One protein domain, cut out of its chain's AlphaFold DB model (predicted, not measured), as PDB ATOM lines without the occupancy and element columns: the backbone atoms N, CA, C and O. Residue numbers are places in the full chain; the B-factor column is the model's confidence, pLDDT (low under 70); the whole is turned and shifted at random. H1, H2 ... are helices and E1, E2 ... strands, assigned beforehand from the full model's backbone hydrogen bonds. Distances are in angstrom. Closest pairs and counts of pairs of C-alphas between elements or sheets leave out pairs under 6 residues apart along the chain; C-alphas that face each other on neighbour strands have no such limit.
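AT A GLANCE: This is residues 125 to 264 of the 267 residues of an uncharacterized protein of Dialister sp (UniProt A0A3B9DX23). Two lobes sit side by side: in the first, helices H1 and H2 pack on the hairpin of E1 and E2, and H3 packs on H1; in the second, H4 and H5 cover one face of the three-stranded sheet E3, E5, E4, which H6 only grazes. The lobes meet where E1 comes close to E3 and H4 and where E2 comes close to E3, and the last helix, H7, folds back past H4 to near E1. The printed part has 140 residues with seven named helices and five named strands, in the order H1 H2 E1 E2 H3 E3 H4 H5 E4 E5 H6 H7; both sheets are antiparallel, and the class is mixed, helices and strands. It is compact, with a radius of gyration of the C-alphas of 14.9 A and spans of 44 by 31 by 26 A.

HOW THE PARTS SIT: Residues 128 to 129 pair with residues 172 to 173 of E2, residues 169 to 173, antiparallel. H1, residues 131 to 138, touches H2, residues 142 to 150, at a steep tilt of 63 degrees, opposite ways; the closest C-alphas are those of Ala 135 and Ala 142, 5.0 A. E1, residues 163 to 166, and E2 form an antiparallel hairpin, with N 164 and O 171 2.8 A apart. H3, residues 174 to 182, touches H1, closest at the C-alphas of Tyr 138 and Tyr 181, 6.4 A. E3, residues 197 to 199, is an edge strand beside the inner strand E5, residues 239 to 243; N 242 and O 198 are 2.8 A apart. E4, residues 233 to 236, forms a hairpin with E5, with N 236 and O 239 2.8 A apart. H4, residues 200 to 206, and H5, residues 211 to 219, are on the same face of this sheet, making two layers, helices over one face, at heights of 6.8 A and 9.3 A. E3, H4, H5 and E4 form a split strand-helix-strand unit, two strands running the same way with E5 between them; its crossover is right-handed. H6, residues 244 to 251, only grazes the sheet with residues 244 to 247. H7, residues 256 to 262, and H4 only just touch, with 3 pairs of C-alphas within 8 A, the closest being Ile 206 and Arg 258, 5.2 A. In H1 to H7 every O i to N i+4 pair is within hydrogen-bond range.

IN THESE COORDINATES: H1 begins at C-alpha 131, (37.451, -1.794, 39.780), and H7 ends at C-alpha 262, (43.774, -13.349, 27.494). E2 is 13.6 A long, E5 13.4 A, H2 12.3 A and H5 11.9 A.

THE WHOLE: The C-alphas farthest apart are those of Gly 155 and His 223, 49.4 A. The links H2 to E1, H3 to E3 and H5 to E4 are long. The printed part has no cut, its mean pLDDT is 94.7, and no printed residue is under 70.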
ATOM      1  N   LEU A 125      49.211 -10.914  43.673       97.19
ATOM      2  CA  LEU A 125      47.817 -10.729  44.065       97.19
ATOM      3  C   LEU A 125      47.565  -9.316  44.580       97.19
ATOM      4  O   LEU A 125      46.469  -8.796  44.360       97.19
ATOM      5  N   GLU A 126      48.549  -8.700  45.230       95.81
ATOM      6  CA  GLU A 126      48.452  -7.315  45.680       95.81
ATOM      7  C   GLU A 126      48.583  -6.331  44.521       95.81
ATOM      8  O   GLU A 126      47.989  -5.257  44.569       95.81
ATOM      9  N   GLU A 127      49.264  -6.704  43.441       96.31
ATOM     10  CA  GLU A 127      49.511  -5.823  42.295       96.31
ATOM     11  C   GLU A 127      48.415  -5.838  41.225       96.31
ATOM     12  O   GLU A 127      48.439  -5.026  40.298       96.31
ATOM     13  N   VAL A 128      47.417  -6.711  41.368       97.19
ATOM     14  CA  VAL A 128      46.243  -6.761  40.490       97.19
ATOM     15  C   VAL A 128      44.981  -6.426  41.270       97.19
ATOM     16  O   VAL A 128      44.616  -7.092  42.243       97.19
ATOM     17  N   LEU A 129      44.281  -5.397  40.804       97.62
ATOM     18  CA  LEU A 129      43.055  -4.886  41.397       97.62
ATOM     19  C   LEU A 129      41.852  -5.192  40.509       97.62
ATOM     20  O   LEU A 129      41.954  -5.322  39.293       97.62
ATOM     21  N   THR A 130      40.682  -5.253  41.131       97.75
ATOM     22  CA  THR A 130      39.394  -5.066  40.450       97.75
ATOM     23  C   THR A 130      38.959  -3.596  40.525       97.75
ATOM     24  O   THR A 130      39.401  -2.882  41.433       97.75
ATOM     25  N   PRO A 131      38.026  -3.133  39.669       97.31
ATOM     26  CA  PRO A 131      37.451  -1.794  39.780       97.31
ATOM     27  C   PRO A 131      36.901  -1.475  41.173       97.31
ATOM     28  O   PRO A 131      37.081  -0.369  41.663       97.31
ATOM     29  N   GLN A 132      36.274  -2.439  41.858       96.19
ATOM     30  CA  GLN A 132      35.751  -2.217  43.210       96.19
ATOM     31  C   GLN A 132      36.855  -2.044  44.261       96.19
ATOM     32  O   GLN A 132      36.634  -1.366  45.263       96.19
ATOM     33  N   GLU A 133      38.017  -2.665  44.077       97.06
ATOM     34  CA  GLU A 133      39.158  -2.486  44.979       97.06
ATOM     35  C   GLU A 133      39.862  -1.168  44.725       97.06
ATOM     36  O   GLU A 133      40.091  -0.422  45.672       97.06
ATOM     37  N   ALA A 134      40.119  -0.848  43.456       97.31
ATOM     38  CA  ALA A 134      40.676   0.438  43.067       97.31
ATOM     39  C   ALA A 134      39.772   1.595  43.530       97.31
ATOM     40  O   ALA A 134      40.260   2.564  44.097       97.31
ATOM     41  N   ALA A 135      38.449   1.455  43.407       97.19
ATOM     42  CA  ALA A 135      37.483   2.454  43.867       97.19
ATOM     43  C   ALA A 135      37.607   2.756  45.363       97.19
ATOM     44  O   ALA A 135      37.585   3.911  45.781       97.19
ATOM     45  N   LYS A 136      37.765   1.710  46.181       96.69
ATOM     46  CA  LYS A 136      37.959   1.862  47.627       96.69
ATOM     47  C   LYS A 136      39.317   2.461  47.961       96.69
ATOM     48  O   LYS A 136      39.391   3.271  48.874       96.69
ATOM     49  N   LEU A 137      40.358   2.031  47.250       96.81
ATOM     50  CA  LEU A 137      41.736   2.426  47.514       96.81
ATOM     51  C   LEU A 137      42.006   3.887  47.140       96.81
ATOM     52  O   LEU A 137      42.681   4.581  47.887       96.81
ATOM     53  N   TYR A 138      41.462   4.340  46.011       96.62
ATOM     54  CA  TYR A 138      41.715   5.671  45.449       96.62
ATOM     55  C   TYR A 138      40.527   6.628  45.608       96.62
ATOM     56  O   TYR A 138      40.537   7.729  45.070       96.62
ATOM     57  N   HIS A 139      39.477   6.212  46.323       97.00
ATOM     58  CA  HIS A 139      38.266   7.007  46.559       97.00
ATOM     59  C   HIS A 139      37.584   7.516  45.270       97.00
ATOM     60  O   HIS A 139      37.018   8.607  45.233       97.00
ATOM     61  N   VAL A 140      37.606   6.694  44.215       97.00
ATOM     62  CA  VAL A 140      36.974   6.965  42.914       97.00
ATOM     63  C   VAL A 140      35.733   6.087  42.738       97.00
ATOM     64  O   VAL A 140      35.669   4.971  43.247       97.00
ATOM     65  N   ASP A 141      34.726   6.568  42.007       96.81
ATOM     66  CA  ASP A 141      33.541   5.767  41.691       96.81
ATOM     67  C   ASP A 141      33.890   4.512  40.863       96.81
ATOM     68  O   ASP A 141      34.567   4.582  39.838       96.81
ATOM     69  N   ALA A 142      33.377   3.350  41.277       96.38
ATOM     70  CA  ALA A 142      33.694   2.077  40.631       96.38
ATOM     71  C   ALA A 142      33.193   1.985  39.179       96.38
ATOM     72  O   ALA A 142      33.814   1.280  38.381       96.38
ATOM     73  N   LYS A 143      32.101   2.679  38.814       96.81
ATOM     74  CA  LYS A 143      31.621   2.695  37.423       96.81
ATOM     75  C   LYS A 143      32.542   3.526  36.544       96.81
ATOM     76  O   LYS A 143      32.774   3.129  35.408       96.81
ATOM     77  N   ARG A 144      33.103   4.622  37.069       97.38
ATOM     78  CA  ARG A 144      34.147   5.383  36.369       97.38
ATOM     79  C   ARG A 144      35.366   4.509  36.079       97.38
ATOM     80  O   ARG A 144      35.772   4.434  34.931       97.38
ATOM     81  N   ILE A 145      35.892   3.794  37.074       97.88
ATOM     82  CA  ILE A 145      37.062   2.918  36.862       97.88
ATOM     83  C   ILE A 145      36.757   1.813  35.850       97.88
ATOM     84  O   ILE A 145      37.581   1.492  34.996       97.88
ATOM     85  N   GLN A 146      35.561   1.223  35.929       97.06
ATOM     86  CA  GLN A 146      35.128   0.242  34.942       97.06
ATOM     87  C   GLN A 146      35.068   0.848  33.532       97.06
ATOM     88  O   GLN A 146      35.562   0.225  32.598       97.06
ATOM     89  N   TRP A 147      34.513   2.053  33.391       97.69
ATOM     90  CA  TRP A 147      34.464   2.772  32.119       97.69
ATOM     91  C   TRP A 147      35.873   3.046  31.577       97.69
ATOM     92  O   TRP A 147      36.132   2.762  30.412       97.69
ATOM     93  N   ASP A 148      36.799   3.499  32.428       98.12
ATOM     94  CA  ASP A 148      38.200   3.736  32.062       98.12
ATOM     95  C   ASP A 148      38.872   2.448  31.544       98.12
ATOM     96  O   ASP A 148      39.623   2.487  30.571       98.12
ATOM     97  N   CYS A 149      38.583   1.291  32.156       97.56
ATOM     98  CA  CYS A 149      39.096  -0.005  31.700       97.56
ATOM     99  C   CYS A 149      38.504  -0.429  30.346       97.56
ATOM    100  O   CYS A 149      39.228  -0.914  29.481       97.56
ATOM    101  N   GLU A 150      37.193  -0.246  30.158       96.88
ATOM    102  CA  GLU A 150      36.483  -0.594  28.917       96.88
ATOM    103  C   GLU A 150      36.967   0.214  27.708       96.88
ATOM    104  O   GLU A 150      36.896  -0.278  26.583       96.88
ATOM    105  N   HIS A 151      37.484   1.419  27.949       97.00
ATOM    106  CA  HIS A 151      37.969   2.334  26.918       97.00
ATOM    107  C   HIS A 151      39.498   2.381  26.828       97.00
ATOM    108  O   HIS A 151      40.029   3.300  26.213       97.00
ATOM    109  N   ALA A 152      40.218   1.422  27.420       96.94
ATOM    110  CA  ALA A 152      41.676   1.385  27.360       96.94
ATOM    111  C   ALA A 152      42.209   1.303  25.917       96.94
ATOM    112  O   ALA A 152      41.641   0.619  25.065       96.94
ATOM    113  N   GLY A 153      43.331   1.976  25.649       94.31
ATOM    114  CA  GLY A 153      43.910   2.078  24.310       94.31
ATOM    115  C   GLY A 153      44.439   3.467  23.973       94.31
ATOM    116  O   GLY A 153      44.851   4.229  24.847       94.31
ATOM    117  N   GLU A 154      44.478   3.779  22.680       90.75
ATOM    118  CA  GLU A 154      44.992   5.055  22.184       90.75
ATOM    119  C   GLU A 154      44.109   6.224  22.649       90.75
ATOM    120  O   GLU A 154      42.895   6.215  22.460       90.75
ATOM    121  N   GLY A 155      44.727   7.227  23.282       89.06
ATOM    122  CA  GLY A 155      44.029   8.401  23.817       89.06
ATOM    123  C   GLY A 155      43.298   8.183  25.151       89.06
ATOM    124  O   GLY A 155      42.674   9.120  25.647       89.06
ATOM    125  N   ALA A 156      43.379   6.989  25.744       95.88
ATOM    126  CA  ALA A 156      42.743   6.658  27.018       95.88
ATOM    127  C   ALA A 156      43.686   6.809  28.222       95.88
ATOM    128  O   ALA A 156      44.904   6.918  28.079       95.88
ATOM    129  N   VAL A 157      43.122   6.788  29.437       96.19
ATOM    130  CA  VAL A 157      43.903   6.879  30.688       96.19
ATOM    131  C   VAL A 157      44.703   5.603  30.989       96.19
ATOM    132  O   VAL A 157      45.797   5.671  31.560       96.19
ATOM    133  N   PHE A 158      44.170   4.452  30.564       97.00
ATOM    134  CA  PHE A 158      44.826   3.150  30.617       97.00
ATOM    135  C   PHE A 158      45.223   2.693  29.218       97.00
ATOM    136  O   PHE A 158      44.453   2.806  28.263       97.00
ATOM    137  N   SER A 159      46.409   2.109  29.113       95.38
ATOM    138  CA  SER A 159      46.811   1.332  27.947       95.38
ATOM    139  C   SER A 159      46.192  -0.070  27.979       95.38
ATOM    140  O   SER A 159      45.775  -0.569  29.025       95.38
ATOM    141  N   LEU A 160      46.185  -0.751  26.830       94.75
ATOM    142  CA  LEU A 160      45.688  -2.130  26.721       94.75
ATOM    143  C   LEU A 160      46.518  -3.154  27.513       94.75
ATOM    144  O   LEU A 160      46.030  -4.250  27.765       94.75
ATOM    145  N   ALA A 161      47.758  -2.825  27.886       93.44
ATOM    146  CA  ALA A 161      48.606  -3.695  28.702       93.44
ATOM    147  C   ALA A 161      48.284  -3.585  30.200       93.44
ATOM    148  O   ALA A 161      48.540  -4.505  30.960       93.44
ATOM    149  N   GLU A 162      47.694  -2.471  30.634       95.50
ATOM    150  CA  GLU A 162      47.476  -2.176  32.054       95.50
ATOM    151  C   GLU A 162      46.144  -2.695  32.592       95.50
ATOM    152  O   GLU A 162      45.911  -2.680  33.803       95.50
ATOM    153  N   THR A 163      45.255  -3.136  31.703       96.75
ATOM    154  CA  THR A 163      43.941  -3.652  32.063       96.75
ATOM    155  C   THR A 163      43.523  -4.794  31.154       96.75
ATOM    156  O   THR A 163      43.866  -4.850  29.975       96.75
ATOM    157  N   ARG A 164      42.752  -5.723  31.710       96.44
ATOM    158  CA  ARG A 164      42.282  -6.910  31.006       96.44
ATOM    159  C   ARG A 164      40.875  -7.281  31.433       96.44
ATOM    160  O   ARG A 164      40.552  -7.353  32.623       96.44
ATOM    161  N   ARG A 165      40.036  -7.590  30.446       95.38
ATOM    162  CA  ARG A 165      38.707  -8.144  30.686       95.38
ATOM    163  C   ARG A 165      38.840  -9.552  31.264       95.38
ATOM    164  O   ARG A 165      39.418 -10.423  30.632       95.38
ATOM    165  N   SER A 166      38.251  -9.786  32.435       93.19
ATOM    166  CA  SER A 166      38.341 -11.057  33.158       93.19
ATOM    167  C   SER A 166      36.938 -11.553  33.515       93.19
ATOM    168  O   SER A 166      36.379 -11.266  34.579       93.19
ATOM    169  N   GLY A 167      36.312 -12.267  32.575       87.88
ATOM    170  CA  GLY A 167      34.919 -12.701  32.690       87.88
ATOM    171  C   GLY A 167      33.952 -11.516  32.724       87.88
ATOM    172  O   GLY A 167      33.862 -10.754  31.765       87.88
ATOM    173  N   ASN A 168      33.230 -11.357  33.838       88.31
ATOM    174  CA  ASN A 168      32.268 -10.262  34.019       88.31
ATOM    175  C   ASN A 168      32.868  -9.005  34.674       88.31
ATOM    176  O   ASN A 168      32.158  -8.012  34.832       88.31
ATOM    177  N   THR A 169      34.154  -9.024  35.034       93.62
ATOM    178  CA  THR A 169      34.870  -7.886  35.632       93.62
ATOM    179  C   THR A 169      36.065  -7.470  34.775       93.62
ATOM    180  O   THR A 169      36.352  -8.070  33.739       93.62
ATOM    181  N   TRP A 170      36.763  -6.433  35.216       96.81
ATOM    182  CA  TRP A 170      38.084  -6.052  34.732       96.81
ATOM    183  C   TRP A 170      39.130  -6.309  35.812       96.81
ATOM    184  O   TRP A 170      38.804  -6.321  37.005       96.81
ATOM    185  N   LEU A 171      40.360  -6.550  35.379       98.00
ATOM    186  CA  LEU A 171      41.557  -6.546  36.206       98.00
ATOM    187  C   LEU A 171      42.453  -5.423  35.709       98.00
ATOM    188  O   LEU A 171      42.624  -5.295  34.504       98.00
ATOM    189  N   LEU A 172      43.017  -4.642  36.620       97.25
ATOM    190  CA  LEU A 172      43.947  -3.565  36.305       97.25
ATOM    191  C   LEU A 172      45.157  -3.632  37.229       97.25
ATOM    192  O   LEU A 172      45.037  -4.070  38.379       97.25
ATOM    193  N   THR A 173      46.316  -3.208  36.739       96.75
ATOM    194  CA  THR A 173      47.518  -3.158  37.576       96.75
ATOM    195  C   THR A 173      47.395  -2.040  38.612       96.75
ATOM    196  O   THR A 173      46.860  -0.956  38.347       96.75
ATOM    197  N   ARG A 174      47.894  -2.290  39.826       96.12
ATOM    198  CA  ARG A 174      47.915  -1.289  40.899       96.12
ATOM    199  C   ARG A 174      48.696  -0.047  40.480       96.12
ATOM    200  O   ARG A 174      48.221   1.056  40.742       96.12
ATOM    201  N   ASN A 175      49.831  -0.229  39.798       94.75
ATOM    202  CA  ASN A 175      50.662   0.867  39.297       94.75
ATOM    203  C   ASN A 175      49.889   1.780  38.327       94.75
ATOM    204  O   ASN A 175      49.895   2.996  38.491       94.75
ATOM    205  N   ALA A 176      49.146   1.209  37.372       95.25
ATOM    206  CA  ALA A 176      48.345   2.010  36.449       95.25
ATOM    207  C   ALA A 176      47.262   2.808  37.182       95.25
ATOM    208  O   ALA A 176      47.080   3.998  36.926       95.25
ATOM    209  N   ALA A 177      46.562   2.178  38.129       96.69
ATOM    210  CA  ALA A 177      45.542   2.855  38.924       96.69
ATOM    211  C   ALA A 177      46.132   4.004  39.765       96.69
ATOM    212  O   ALA A 177      45.548   5.083  39.823       96.69
ATOM    213  N   LEU A 178      47.309   3.796  40.364       96.06
ATOM    214  CA  LEU A 178      48.033   4.821  41.113       96.06
ATOM    215  C   LEU A 178      48.415   6.009  40.211       96.06
ATOM    216  O   LEU A 178      48.174   7.164  40.565       96.06
ATOM    217  N   ARG A 179      48.930   5.730  39.010       96.00
ATOM    218  CA  ARG A 179      49.283   6.755  38.019       96.00
ATOM    219  C   ARG A 179      48.075   7.585  37.608       96.00
ATOM    220  O   ARG A 179      48.147   8.810  37.599       96.00
ATOM    221  N   VAL A 180      46.958   6.933  37.293       96.75
ATOM    222  CA  VAL A 180      45.758   7.607  36.779       96.75
ATOM    223  C   VAL A 180      45.003   8.376  37.864       96.75
ATOM    224  O   VAL A 180      44.536   9.483  37.600       96.75
ATOM    225  N   TYR A 181      44.858   7.815  39.067       97.00
ATOM    226  CA  TYR A 181      43.979   8.390  40.094       97.00
ATOM    227  C   TYR A 181      44.705   9.227  41.149       97.00
ATOM    228  O   TYR A 181      44.080  10.092  41.755       97.00
ATOM    229  N   GLU A 182      46.010   9.031  41.334       95.31
ATOM    230  CA  GLU A 182      46.823   9.767  42.315       95.31
ATOM    231  C   GLU A 182      47.971  10.564  41.676       95.31
ATOM    232  O   GLU A 182      48.644  11.322  42.376       95.31
ATOM    233  N   GLY A 183      48.230  10.399  40.372       93.81
ATOM    234  CA  GLY A 183      49.340  11.070  39.683       93.81
ATOM    235  C   GLY A 183      50.723  10.631  40.173       93.81
ATOM    236  O   GLY A 183      51.682  11.392  40.055       93.81
ATOM    237  N   LYS A 184      50.826   9.435  40.768       92.19
ATOM    238  CA  LYS A 184      52.064   8.863  41.322       92.19
ATOM    239  C   LYS A 184      52.463   7.617  40.540       92.19
ATOM    240  O   LYS A 184      51.600   6.892  40.064       92.19
ATOM    241  N   GLU A 185      53.753   7.324  40.478       84.38
ATOM    242  CA  GLU A 185      54.260   6.110  39.837       84.38
ATOM    243  C   GLU A 185      54.931   5.191  40.858       84.38
ATOM    244  O   GLU A 185      55.613   5.647  41.779       84.38
ATOM    245  N   MET A 186      54.720   3.886  40.691       79.31
ATOM    246  CA  MET A 186      55.477   2.835  41.364       79.31
ATOM    247  C   MET A 186      56.575   2.285  40.445       79.31
ATOM    248  O   MET A 186      56.488   2.432  39.221       79.31
ATOM    249  N   PRO A 187      57.592   1.609  41.014       75.44
ATOM    250  CA  PRO A 187      58.544   0.837  40.231       75.44
ATOM    251  C   PRO A 187      57.821  -0.147  39.307       75.44
ATOM    252  O   PRO A 187      56.879  -0.827  39.714       75.44
ATOM    253  N   VAL A 188      58.271  -0.214  38.057       83.00
ATOM    254  CA  VAL A 188      57.769  -1.185  37.083       83.00
ATOM    255  C   VAL A 188      58.360  -2.551  37.417       83.00
ATOM    256  O   VAL A 188      59.577  -2.689  37.536       83.00
ATOM    257  N   TYR A 189      57.500  -3.557  37.569       89.56
ATOM    258  CA  TYR A 189      57.927  -4.941  37.748       89.56
ATOM    259  C   TYR A 189      58.454  -5.510  36.430       89.56
ATOM    260  O   TYR A 189      57.918  -5.220  35.361       89.56
ATOM    261  N   ALA A 190      59.488  -6.349  36.504       91.56
ATOM    262  CA  ALA A 190      60.071  -6.981  35.320       91.56
ATOM    263  C   ALA A 190      59.147  -8.036  34.682       91.56
ATOM    264  O   ALA A 190      59.343  -8.423  33.532       91.56
ATOM    265  N   ILE A 191      58.131  -8.482  35.422       93.56
ATOM    266  CA  ILE A 191      57.049  -9.338  34.949       93.56
ATOM    267  C   ILE A 191      55.707  -8.662  35.221       93.56
ATOM    268  O   ILE A 191      55.433  -8.262  36.355       93.56
ATOM    269  N   ASP A 192      54.855  -8.559  34.199       94.62
ATOM    270  CA  ASP A 192      53.527  -7.973  34.364       94.62
ATOM    271  C   ASP A 192      52.658  -8.854  35.292       94.62
ATOM    272  O   ASP A 192      52.433 -10.039  35.005       94.62
ATOM    273  N   PRO A 193      52.127  -8.305  36.405       95.81
ATOM    274  CA  PRO A 193      51.257  -9.038  37.320       95.81
ATOM    275  C   PRO A 193      50.016  -9.659  36.652       95.81
ATOM    276  O   PRO A 193      49.518 -10.694  37.112       95.81
ATOM    277  N   LEU A 194      49.519  -9.089  35.547       97.06
ATOM    278  CA  LEU A 194      48.392  -9.634  34.786       97.06
ATOM    279  C   LEU A 194      48.728 -10.950  34.070       97.06
ATOM    280  O   LEU A 194      47.799 -11.711  33.791       97.06
ATOM    281  N   LEU A 195      50.009 -11.283  33.852       95.69
ATOM    282  CA  LEU A 195      50.434 -12.617  33.392       95.69
ATOM    283  C   LEU A 195      50.245 -13.695  34.473       95.69
ATOM    284  O   LEU A 195      50.201 -14.897  34.176       95.69
ATOM    285  N   LEU A 196      50.181 -13.270  35.737       96.94
ATOM    286  CA  LEU A 196      50.273 -14.131  36.911       96.94
ATOM    287  C   LEU A 196      48.954 -14.269  37.666       96.94
ATOM    288  O   LEU A 196      48.792 -15.259  38.378       96.94
ATOM    289  N   VAL A 197      48.019 -13.331  37.530       97.62
ATOM    290  CA  VAL A 197      46.768 -13.308  38.304       97.62
ATOM    291  C   VAL A 197      45.549 -13.324  37.398       97.62
ATOM    292  O   VAL A 197      45.489 -12.631  36.391       97.62
ATOM    293  N   PHE A 198      44.541 -14.100  37.787       97.44
ATOM    294  CA  PHE A 198      43.287 -14.259  37.057       97.44
ATOM    295  C   PHE A 198      42.105 -14.155  38.013       97.44
ATOM    296  O   PHE A 198      42.203 -14.574  39.167       97.44
ATOM    297  N   SER A 199      40.944 -13.699  37.541       97.19
ATOM    298  CA  SER A 199      39.703 -13.989  38.266       97.19
ATOM    299  C   SER A 199      39.361 -15.474  38.130       97.19
ATOM    300  O   SER A 199      39.718 -16.119  37.143       97.19
ATOM    301  N   THR A 200      38.595 -16.037  39.064       96.44
ATOM    302  CA  THR A 200      38.156 -17.439  38.944       96.44
ATOM    303  C   THR A 200      37.319 -17.724  37.696       96.44
ATOM    304  O   THR A 200      37.307 -18.862  37.240       96.44
ATOM    305  N   VAL A 201      36.615 -16.728  37.143       96.50
ATOM    306  CA  VAL A 201      35.805 -16.897  35.921       96.50
ATOM    307  C   VAL A 201      36.709 -17.030  34.700       96.50
ATOM    308  O   VAL A 201      36.556 -17.949  33.901       96.50
ATOM    309  N   GLU A 202      37.688 -16.142  34.586       97.50
ATOM    310  CA  GLU A 202      38.673 -16.186  33.513       97.50
ATOM    311  C   GLU A 202      39.583 -17.411  33.617       97.50
ATOM    312  O   GLU A 202      39.792 -18.114  32.632       97.50
ATOM    313  N   ALA A 203      40.062 -17.731  34.819       97.69
ATOM    314  CA  ALA A 203      40.860 -18.924  35.062       97.69
ATOM    315  C   ALA A 203      40.090 -20.203  34.684       97.69
ATOM    316  O   ALA A 203      40.642 -21.116  34.072       97.69
ATOM    317  N   ALA A 204      38.793 -20.270  34.995       97.75
ATOM    318  CA  ALA A 204      37.943 -21.380  34.580       97.75
ATOM    319  C   ALA A 204      37.863 -21.500  33.053       97.75
ATOM    320  O   ALA A 204      38.030 -22.594  32.513       97.75
ATOM    321  N   HIS A 205      37.706 -20.376  32.351       97.81
ATOM    322  CA  HIS A 205      37.741 -20.358  30.895       97.81
ATOM    323  C   HIS A 205      39.093 -20.863  30.361       97.81
ATOM    324  O   HIS A 205      39.127 -21.840  29.614       97.81
ATOM    325  N   ILE A 206      40.213 -20.287  30.798       97.62
ATOM    326  CA  ILE A 206      41.555 -20.615  30.292       97.62
ATOM    327  C   ILE A 206      41.934 -22.088  30.534       97.62
ATOM    328  O   ILE A 206      42.488 -22.733  29.644       97.62
ATOM    329  N   TRP A 207      41.599 -22.659  31.696       97.38
ATOM    330  CA  TRP A 207      41.898 -24.063  32.037       97.38
ATOM    331  C   TRP A 207      40.787 -25.057  31.674       97.38
ATOM    332  O   TRP A 207      40.864 -26.231  32.043       97.38
ATOM    333  N   ASN A 208      39.756 -24.607  30.954       97.06
ATOM    334  CA  ASN A 208      38.606 -25.421  30.561       97.06
ATOM    335  C   ASN A 208      37.940 -26.149  31.741       97.06
ATOM    336  O   ASN A 208      37.732 -27.365  31.726       97.06
ATOM    337  N   ARG A 209      37.645 -25.391  32.795       97.44
ATOM    338  CA  ARG A 209      36.956 -25.856  33.999       97.44
ATOM    339  C   ARG A 209      35.648 -25.106  34.179       97.44
ATOM    340  O   ARG A 209      35.466 -24.011  33.659       97.44
ATOM    341  N   ASP A 210      34.753 -25.697  34.959       95.88
ATOM    342  CA  ASP A 210      33.590 -24.973  35.454       95.88
ATOM    343  C   ASP A 210      34.017 -23.877  36.451       95.88
ATOM    344  O   ASP A 210      34.921 -24.066  37.274       95.88
ATOM    345  N   SER A 211      33.351 -22.723  36.386       93.25
ATOM    346  CA  SER A 211      33.675 -21.570  37.235       93.25
ATOM    347  C   SER A 211      33.420 -21.834  38.722       93.25
ATOM    348  O   SER A 211      34.180 -21.359  39.571       93.25
ATOM    349  N   GLY A 212      32.413 -22.649  39.053       94.06
ATOM    350  CA  GLY A 212      32.121 -23.093  40.411       94.06
ATOM    351  C   GLY A 212      33.212 -24.002  40.971       94.06
ATOM    352  O   GLY A 212      33.572 -23.870  42.141       94.06
ATOM    353  N   VAL A 213      33.815 -24.855  40.137       95.88
ATOM    354  CA  VAL A 213      34.945 -25.718  40.533       95.88
ATOM    355  C   VAL A 213      36.177 -24.897  40.906       95.88
ATOM    356  O   VAL A 213      36.804 -25.165  41.936       95.88
ATOM    357  N   VAL A 214      36.524 -23.885  40.106       96.88
ATOM    358  CA  VAL A 214      37.667 -23.007  40.404       96.88
ATOM    359  C   VAL A 214      37.372 -22.143  41.629       96.88
ATOM    360  O   VAL A 214      38.202 -22.049  42.531       96.88
ATOM    361  N   ARG A 215      36.159 -21.587  41.727       95.56
ATOM    362  CA  ARG A 215      35.719 -20.820  42.900       95.56
ATOM    363  C   ARG A 215      35.742 -21.651  44.183       95.56
ATOM    364  O   ARG A 215      36.184 -21.148  45.209       95.56
ATOM    365  N   SER A 216      35.303 -22.906  44.130       95.88
ATOM    366  CA  SER A 216      35.353 -23.841  45.259       95.88
ATOM    367  C   SER A 216      36.796 -24.181  45.639       95.88
ATOM    368  O   SER A 216      37.153 -24.136  46.813       95.88
ATOM    369  N   ALA A 217      37.685 -24.404  44.663       97.06
ATOM    370  CA  ALA A 217      39.114 -24.571  44.946       97.06
ATOM    371  C   ALA A 217      39.703 -23.342  45.658       97.06
ATOM    372  O   ALA A 217      40.496 -23.495  46.589       97.06
ATOM    373  N   ALA A 218      39.266 -22.150  45.245       96.50
ATOM    374  CA  ALA A 218      39.700 -20.867  45.770       96.50
ATOM    375  C   ALA A 218      38.963 -20.406  47.031       96.50
ATOM    376  O   ALA A 218      39.361 -19.404  47.594       96.50
ATOM    377  N   GLY A 219      37.887 -21.040  47.488       93.81
ATOM    378  CA  GLY A 219      37.059 -20.505  48.581       93.81
ATOM    379  C   GLY A 219      36.517 -21.548  49.548       93.81
ATOM    380  O   GLY A 219      36.021 -21.177  50.608       93.81
ATOM    381  N   GLY A 220      36.624 -22.829  49.201       91.75
ATOM    382  CA  GLY A 220      35.783 -23.884  49.752       91.75
ATOM    383  C   GLY A 220      34.342 -23.796  49.234       91.75
ATOM    384  O   GLY A 220      33.922 -22.788  48.655       91.75
ATOM    385  N   ALA A 221      33.574 -24.863  49.434       87.00
ATOM    386  CA  ALA A 221      32.132 -24.880  49.188       87.00
ATOM    387  C   ALA A 221      31.455 -25.947  50.057       87.00
ATOM    388  O   ALA A 221      31.856 -27.112  50.035       87.00
ATOM    389  N   GLY A 222      30.412 -25.568  50.801       85.62
ATOM    390  CA  GLY A 222      29.746 -26.474  51.743       85.62
ATOM    391  C   GLY A 222      30.738 -27.027  52.771       85.62
ATOM    392  O   GLY A 222      31.387 -26.257  53.472       85.62
ATOM    393  N   HIS A 223      30.881 -28.353  52.819       83.94
ATOM    394  CA  HIS A 223      31.847 -29.045  53.684       83.94
ATOM    395  C   HIS A 223      33.245 -29.205  53.064       83.94
ATOM    396  O   HIS A 223      34.160 -29.678  53.735       83.94
ATOM    397  N   ALA A 224      33.434 -28.843  51.793       85.50
ATOM    398  CA  ALA A 224      34.728 -28.960  51.138       85.50
ATOM    399  C   ALA A 224      35.630 -27.777  51.506       85.50
ATOM    400  O   ALA A 224      35.294 -26.616  51.245       85.50
ATOM    401  N   ALA A 225      36.797 -28.087  52.070       89.88
ATOM    402  CA  ALA A 225      37.843 -27.110  52.323       89.88
ATOM    403  C   ALA A 225      38.429 -26.564  51.010       89.88
ATOM    404  O   ALA A 225      38.394 -27.206  49.956       89.88
ATOM    405  N   ALA A 226      38.998 -25.364  51.086       94.81
ATOM    406  CA  ALA A 226      39.731 -24.785  49.971       94.81
ATOM    407  C   ALA A 226      40.971 -25.623  49.622       94.81
ATOM    408  O   ALA A 226      41.652 -26.137  50.508       94.81
ATOM    409  N   ARG A 227      41.283 -25.717  48.325       95.94
ATOM    410  CA  ARG A 227      42.465 -26.436  47.810       95.94
ATOM    411  C   ARG A 227      43.624 -25.504  47.448       95.94
ATOM    412  O   ARG A 227      44.761 -25.955  47.337       95.94
ATOM    413  N   MET A 228      43.332 -24.224  47.230       96.50
ATOM    414  CA  MET A 228      44.338 -23.175  47.065       96.50
ATOM    415  C   MET A 228      44.818 -22.705  48.438       96.50
ATOM    416  O   MET A 228      43.998 -22.441  49.326       96.50
ATOM    417  N   HIS A 229      46.135 -22.613  48.603       93.81
ATOM    418  CA  HIS A 229      46.747 -22.205  49.862       93.81
ATOM    419  C   HIS A 229      46.611 -20.692  50.079       93.81
ATOM    420  O   HIS A 229      46.081 -19.961  49.238       93.81
ATOM    421  N   GLU A 230      47.046 -20.217  51.241       89.44
ATOM    422  CA  GLU A 230      47.301 -18.790  51.427       89.44
ATOM    423  C   GLU A 230      48.410 -18.343  50.459       89.44
ATOM    424  O   GLU A 230      49.300 -19.127  50.134       89.44
ATOM    425  N   GLY A 231      48.286 -17.141  49.894       91.75
ATOM    426  CA  GLY A 231      49.149 -16.665  48.805       91.75
ATOM    427  C   GLY A 231      48.777 -17.181  47.408       91.75
ATOM    428  O   GLY A 231      49.137 -16.562  46.420       91.75
ATOM    429  N   ASP A 232      47.995 -18.256  47.254       96.19
ATOM    430  CA  ASP A 232      47.505 -18.696  45.928       96.19
ATOM    431  C   ASP A 232      46.300 -17.890  45.431       96.19
ATOM    432  O   ASP A 232      45.940 -17.947  44.250       96.19
ATOM    433  N   ARG A 233      45.634 -17.192  46.351       96.62
ATOM    434  CA  ARG A 233      44.331 -16.573  46.134       96.62
ATOM    435  C   ARG A 233      44.123 -15.352  47.021       96.62
ATOM    436  O   ARG A 233      44.571 -15.325  48.162       96.62
ATOM    437  N   ARG A 234      43.328 -14.403  46.528       96.81
ATOM    438  CA  ARG A 234      42.881 -13.221  47.275       96.81
ATOM    439  C   ARG A 234      41.405 -12.959  47.010       96.81
ATOM    440  O   ARG A 234      40.932 -13.102  45.882       96.81
ATOM    441  N   LYS A 235      40.642 -12.615  48.049       94.88
ATOM    442  CA  LYS A 235      39.208 -12.339  47.908       94.88
ATOM    443  C   LYS A 235      38.985 -10.869  47.574       94.88
ATOM    444  O   LYS A 235      39.330  -9.999  48.363       94.88
ATOM    445  N   SER A 236      38.316 -10.623  46.455       92.25
ATOM    446  CA  SER A 236      37.950  -9.304  45.949       92.25
ATOM    447  C   SER A 236      36.426  -9.178  45.888       92.25
ATOM    448  O   SER A 236      35.760  -9.568  44.923       92.25
ATOM    449  N   GLY A 237      35.821  -8.734  46.994       88.12
ATOM    450  CA  GLY A 237      34.364  -8.707  47.142       88.12
ATOM    451  C   GLY A 237      33.731 -10.096  46.964       88.12
ATOM    452  O   GLY A 237      33.860 -10.967  47.828       88.12
ATOM    453  N   ARG A 238      33.009 -10.299  45.853       88.75
ATOM    454  CA  ARG A 238      32.373 -11.587  45.499       88.75
ATOM    455  C   ARG A 238      33.247 -12.482  44.615       88.75
ATOM    456  O   ARG A 238      32.896 -13.647  44.417       88.75
ATOM    457  N   ILE A 239      34.345 -11.947  44.096       92.00
ATOM    458  CA  ILE A 239      35.259 -12.601  43.165       92.00
ATOM    459  C   ILE A 239      36.480 -13.087  43.947       92.00
ATOM    460  O   ILE A 239      36.874 -12.496  44.951       92.00
ATOM    461  N   TRP A 240      37.069 -14.188  43.499       95.94
ATOM    462  CA  TRP A 240      38.398 -14.600  43.929       95.94
ATOM    463  C   TRP A 240      39.378 -14.311  42.797       95.94
ATOM    464  O   TRP A 240      39.095 -14.625  41.637       95.94
ATOM    465  N   LEU A 241      40.506 -13.707  43.145       97.62
ATOM    466  CA  LEU A 241      41.689 -13.658  42.301       97.62
ATOM    467  C   LEU A 241      42.570 -14.852  42.652       97.62
ATOM    468  O   LEU A 241      42.651 -15.228  43.822       97.62
ATOM    469  N   VAL A 242      43.184 -15.468  41.648       97.88
ATOM    470  CA  VAL A 242      43.983 -16.689  41.786       97.88
ATOM    471  C   VAL A 242      45.274 -16.574  40.986       97.88
ATOM    472  O   VAL A 242      45.278 -16.004  39.893       97.88
ATOM    473  N   ARG A 243      46.365 -17.133  41.514       97.50
ATOM    474  CA  ARG A 243      47.659 -17.168  40.821       97.50
ATOM    475  C   ARG A 243      47.691 -18.245  39.733       97.50
ATOM    476  O   ARG A 243      47.144 -19.340  39.901       97.50
ATOM    477  N   ARG A 244      48.414 -17.965  38.645       96.25
ATOM    478  CA  ARG A 244      48.724 -18.897  37.550       96.25
ATOM    479  C   ARG A 244      49.275 -20.214  38.079       96.25
ATOM    480  O   ARG A 244      48.797 -21.281  37.708       96.25
ATOM    481  N   GLU A 245      50.240 -20.126  38.991       94.62
ATOM    482  CA  GLU A 245      50.890 -21.271  39.629       94.62
ATOM    483  C   GLU A 245      49.874 -22.231  40.264       94.62
ATOM    484  O   GLU A 245      49.904 -23.439  40.012       94.62
ATOM    485  N   ALA A 246      48.924 -21.694  41.033       96.19
ATOM    486  CA  ALA A 246      47.889 -22.481  41.692       96.19
ATOM    487  C   ALA A 246      46.984 -23.189  40.675       96.19
ATOM    488  O   ALA A 246      46.660 -24.369  40.839       96.19
ATOM    489  N   MET A 247      46.614 -22.489  39.599       97.19
ATOM    490  CA  MET A 247      45.821 -23.063  38.512       97.19
ATOM    491  C   MET A 247      46.562 -24.200  37.813       97.19
ATOM    492  O   MET A 247      46.004 -25.283  37.629       97.19
ATOM    493  N   GLU A 248      47.838 -24.001  37.489       94.25
ATOM    494  CA  GLU A 248      48.630 -25.029  36.827       94.25
ATOM    495  C   GLU A 248      48.890 -26.250  37.709       94.25
ATOM    496  O   GLU A 248      48.947 -27.380  37.212       94.25
ATOM    497  N   ARG A 249      49.068 -26.035  39.016       94.44
ATOM    498  CA  ARG A 249      49.272 -27.094  40.007       94.44
ATOM    499  C   ARG A 249      48.016 -27.941  40.197       94.44
ATOM    500  O   ARG A 249      48.117 -29.162  40.252       94.44
ATOM    501  N   LEU A 250      46.844 -27.311  40.287       95.81
ATOM    502  CA  LEU A 250      45.586 -28.002  40.585       95.81
ATOM    503  C   LEU A 250      44.874 -28.559  39.348       95.81
ATOM    504  O   LEU A 250      44.156 -29.553  39.465       95.81
ATOM    505  N   PHE A 251      45.023 -27.919  38.185       95.75
ATOM    506  CA  PHE A 251      44.216 -28.225  36.997       95.75
ATOM    507  C   PHE A 251      45.027 -28.600  35.754       95.75
ATOM    508  O   PHE A 251      44.424 -29.049  34.774       95.75
ATOM    509  N   GLY A 252      46.358 -28.479  35.800       93.44
ATOM    510  CA  GLY A 252      47.253 -28.841  34.705       93.44
ATOM    511  C   GLY A 252      47.493 -27.700  33.714       93.44
ATOM    512  O   GLY A 252      47.615 -26.542  34.095       93.44
ATOM    513  N   GLN A 253      47.627 -28.025  32.431       91.38
ATOM    514  CA  GLN A 253      47.927 -27.028  31.397       91.38
ATOM    515  C   GLN A 253      46.703 -26.175  31.056       91.38
ATOM    516  O   GLN A 253      45.585 -26.687  30.983       91.38
ATOM    517  N   SER A 254      46.938 -24.889  30.804       94.56
ATOM    518  CA  SER A 254      45.958 -24.010  30.170       94.56
ATOM    519  C   SER A 254      45.731 -24.404  28.712       94.56
ATOM    520  O   SER A 254      46.601 -24.993  28.064       94.56
ATOM    521  N   LEU A 255      44.582 -24.017  28.161       96.31
ATOM    522  CA  LEU A 255      44.366 -24.054  26.720       96.31
ATOM    523  C   LEU A 255      45.158 -22.914  26.055       96.31
ATOM    524  O   LEU A 255      44.926 -21.757  26.410       96.31
ATOM    525  N   PRO A 256      46.060 -23.204  25.094       93.88
ATOM    526  CA  PRO A 256      46.932 -22.181  24.515       93.88
ATOM    527  C   PRO A 256      46.191 -21.014  23.875       93.88
ATOM    528  O   PRO A 256      46.548 -19.870  24.110       93.88
ATOM    529  N   GLU A 257      45.138 -21.296  23.110       95.25
ATOM    530  CA  GLU A 257      44.368 -20.274  22.391       95.25
ATOM    531  C   GLU A 257      43.701 -19.293  23.361       95.25
ATOM    532  O   GLU A 257      43.809 -18.084  23.186       95.25
ATOM    533  N   ARG A 258      43.106 -19.809  24.445       96.06
ATOM    534  CA  ARG A 258      42.469 -18.988  25.487       96.06
ATOM    535  C   ARG A 258      43.486 -18.195  26.302       96.06
ATOM    536  O   ARG A 258      43.203 -17.075  26.713       96.06
ATOM    537  N   MET A 259      44.666 -18.768  26.549       95.62
ATOM    538  CA  MET A 259      45.758 -18.040  27.199       95.62
ATOM    539  C   MET A 259      46.276 -16.917  26.294       95.62
ATOM    540  O   MET A 259      46.418 -15.793  26.754       95.62
ATOM    541  N   ALA A 260      46.512 -17.191  25.010       93.44
ATOM    542  CA  ALA A 260      46.974 -16.195  24.047       93.44
ATOM    543  C   ALA A 260      45.957 -15.060  23.855       93.44
ATOM    544  O   ALA A 260      46.346 -13.898  23.779       93.44
ATOM    545  N   GLU A 261      44.660 -15.377  23.828       94.31
ATOM    546  CA  GLU A 261      43.590 -14.378  23.804       94.31
ATOM    547  C   GLU A 261      43.630 -13.485  25.050       94.31
ATOM    548  O   GLU A 261      43.641 -12.260  24.928       94.31
ATOM    549  N   ALA A 262      43.715 -14.089  26.239       93.69
ATOM    550  CA  ALA A 262      43.774 -13.349  27.494       93.69
ATOM    551  C   ALA A 262      45.034 -12.470  27.590       93.69
ATOM    552  O   ALA A 262      44.963 -11.348  28.077       93.69
ATOM    553  N   MET A 263      46.178 -12.948  27.099       93.19
ATOM    554  CA  MET A 263      47.461 -12.240  27.179       93.19
ATOM    555  C   MET A 263      47.748 -11.339  25.974       93.19
ATOM    556  O   MET A 263      48.841 -10.799  25.877       93.19
ATOM    557  N   ARG A 264      46.798 -11.148  25.049       91.31
ATOM    558  CA  ARG A 264      47.035 -10.487  23.751       91.31
ATOM    559  C   ARG A 264      47.758  -9.136  23.838       91.31
ATOM    560  O   ARG A 264      48.502  -8.790  22.923       91.31
TER     561      ARG A 264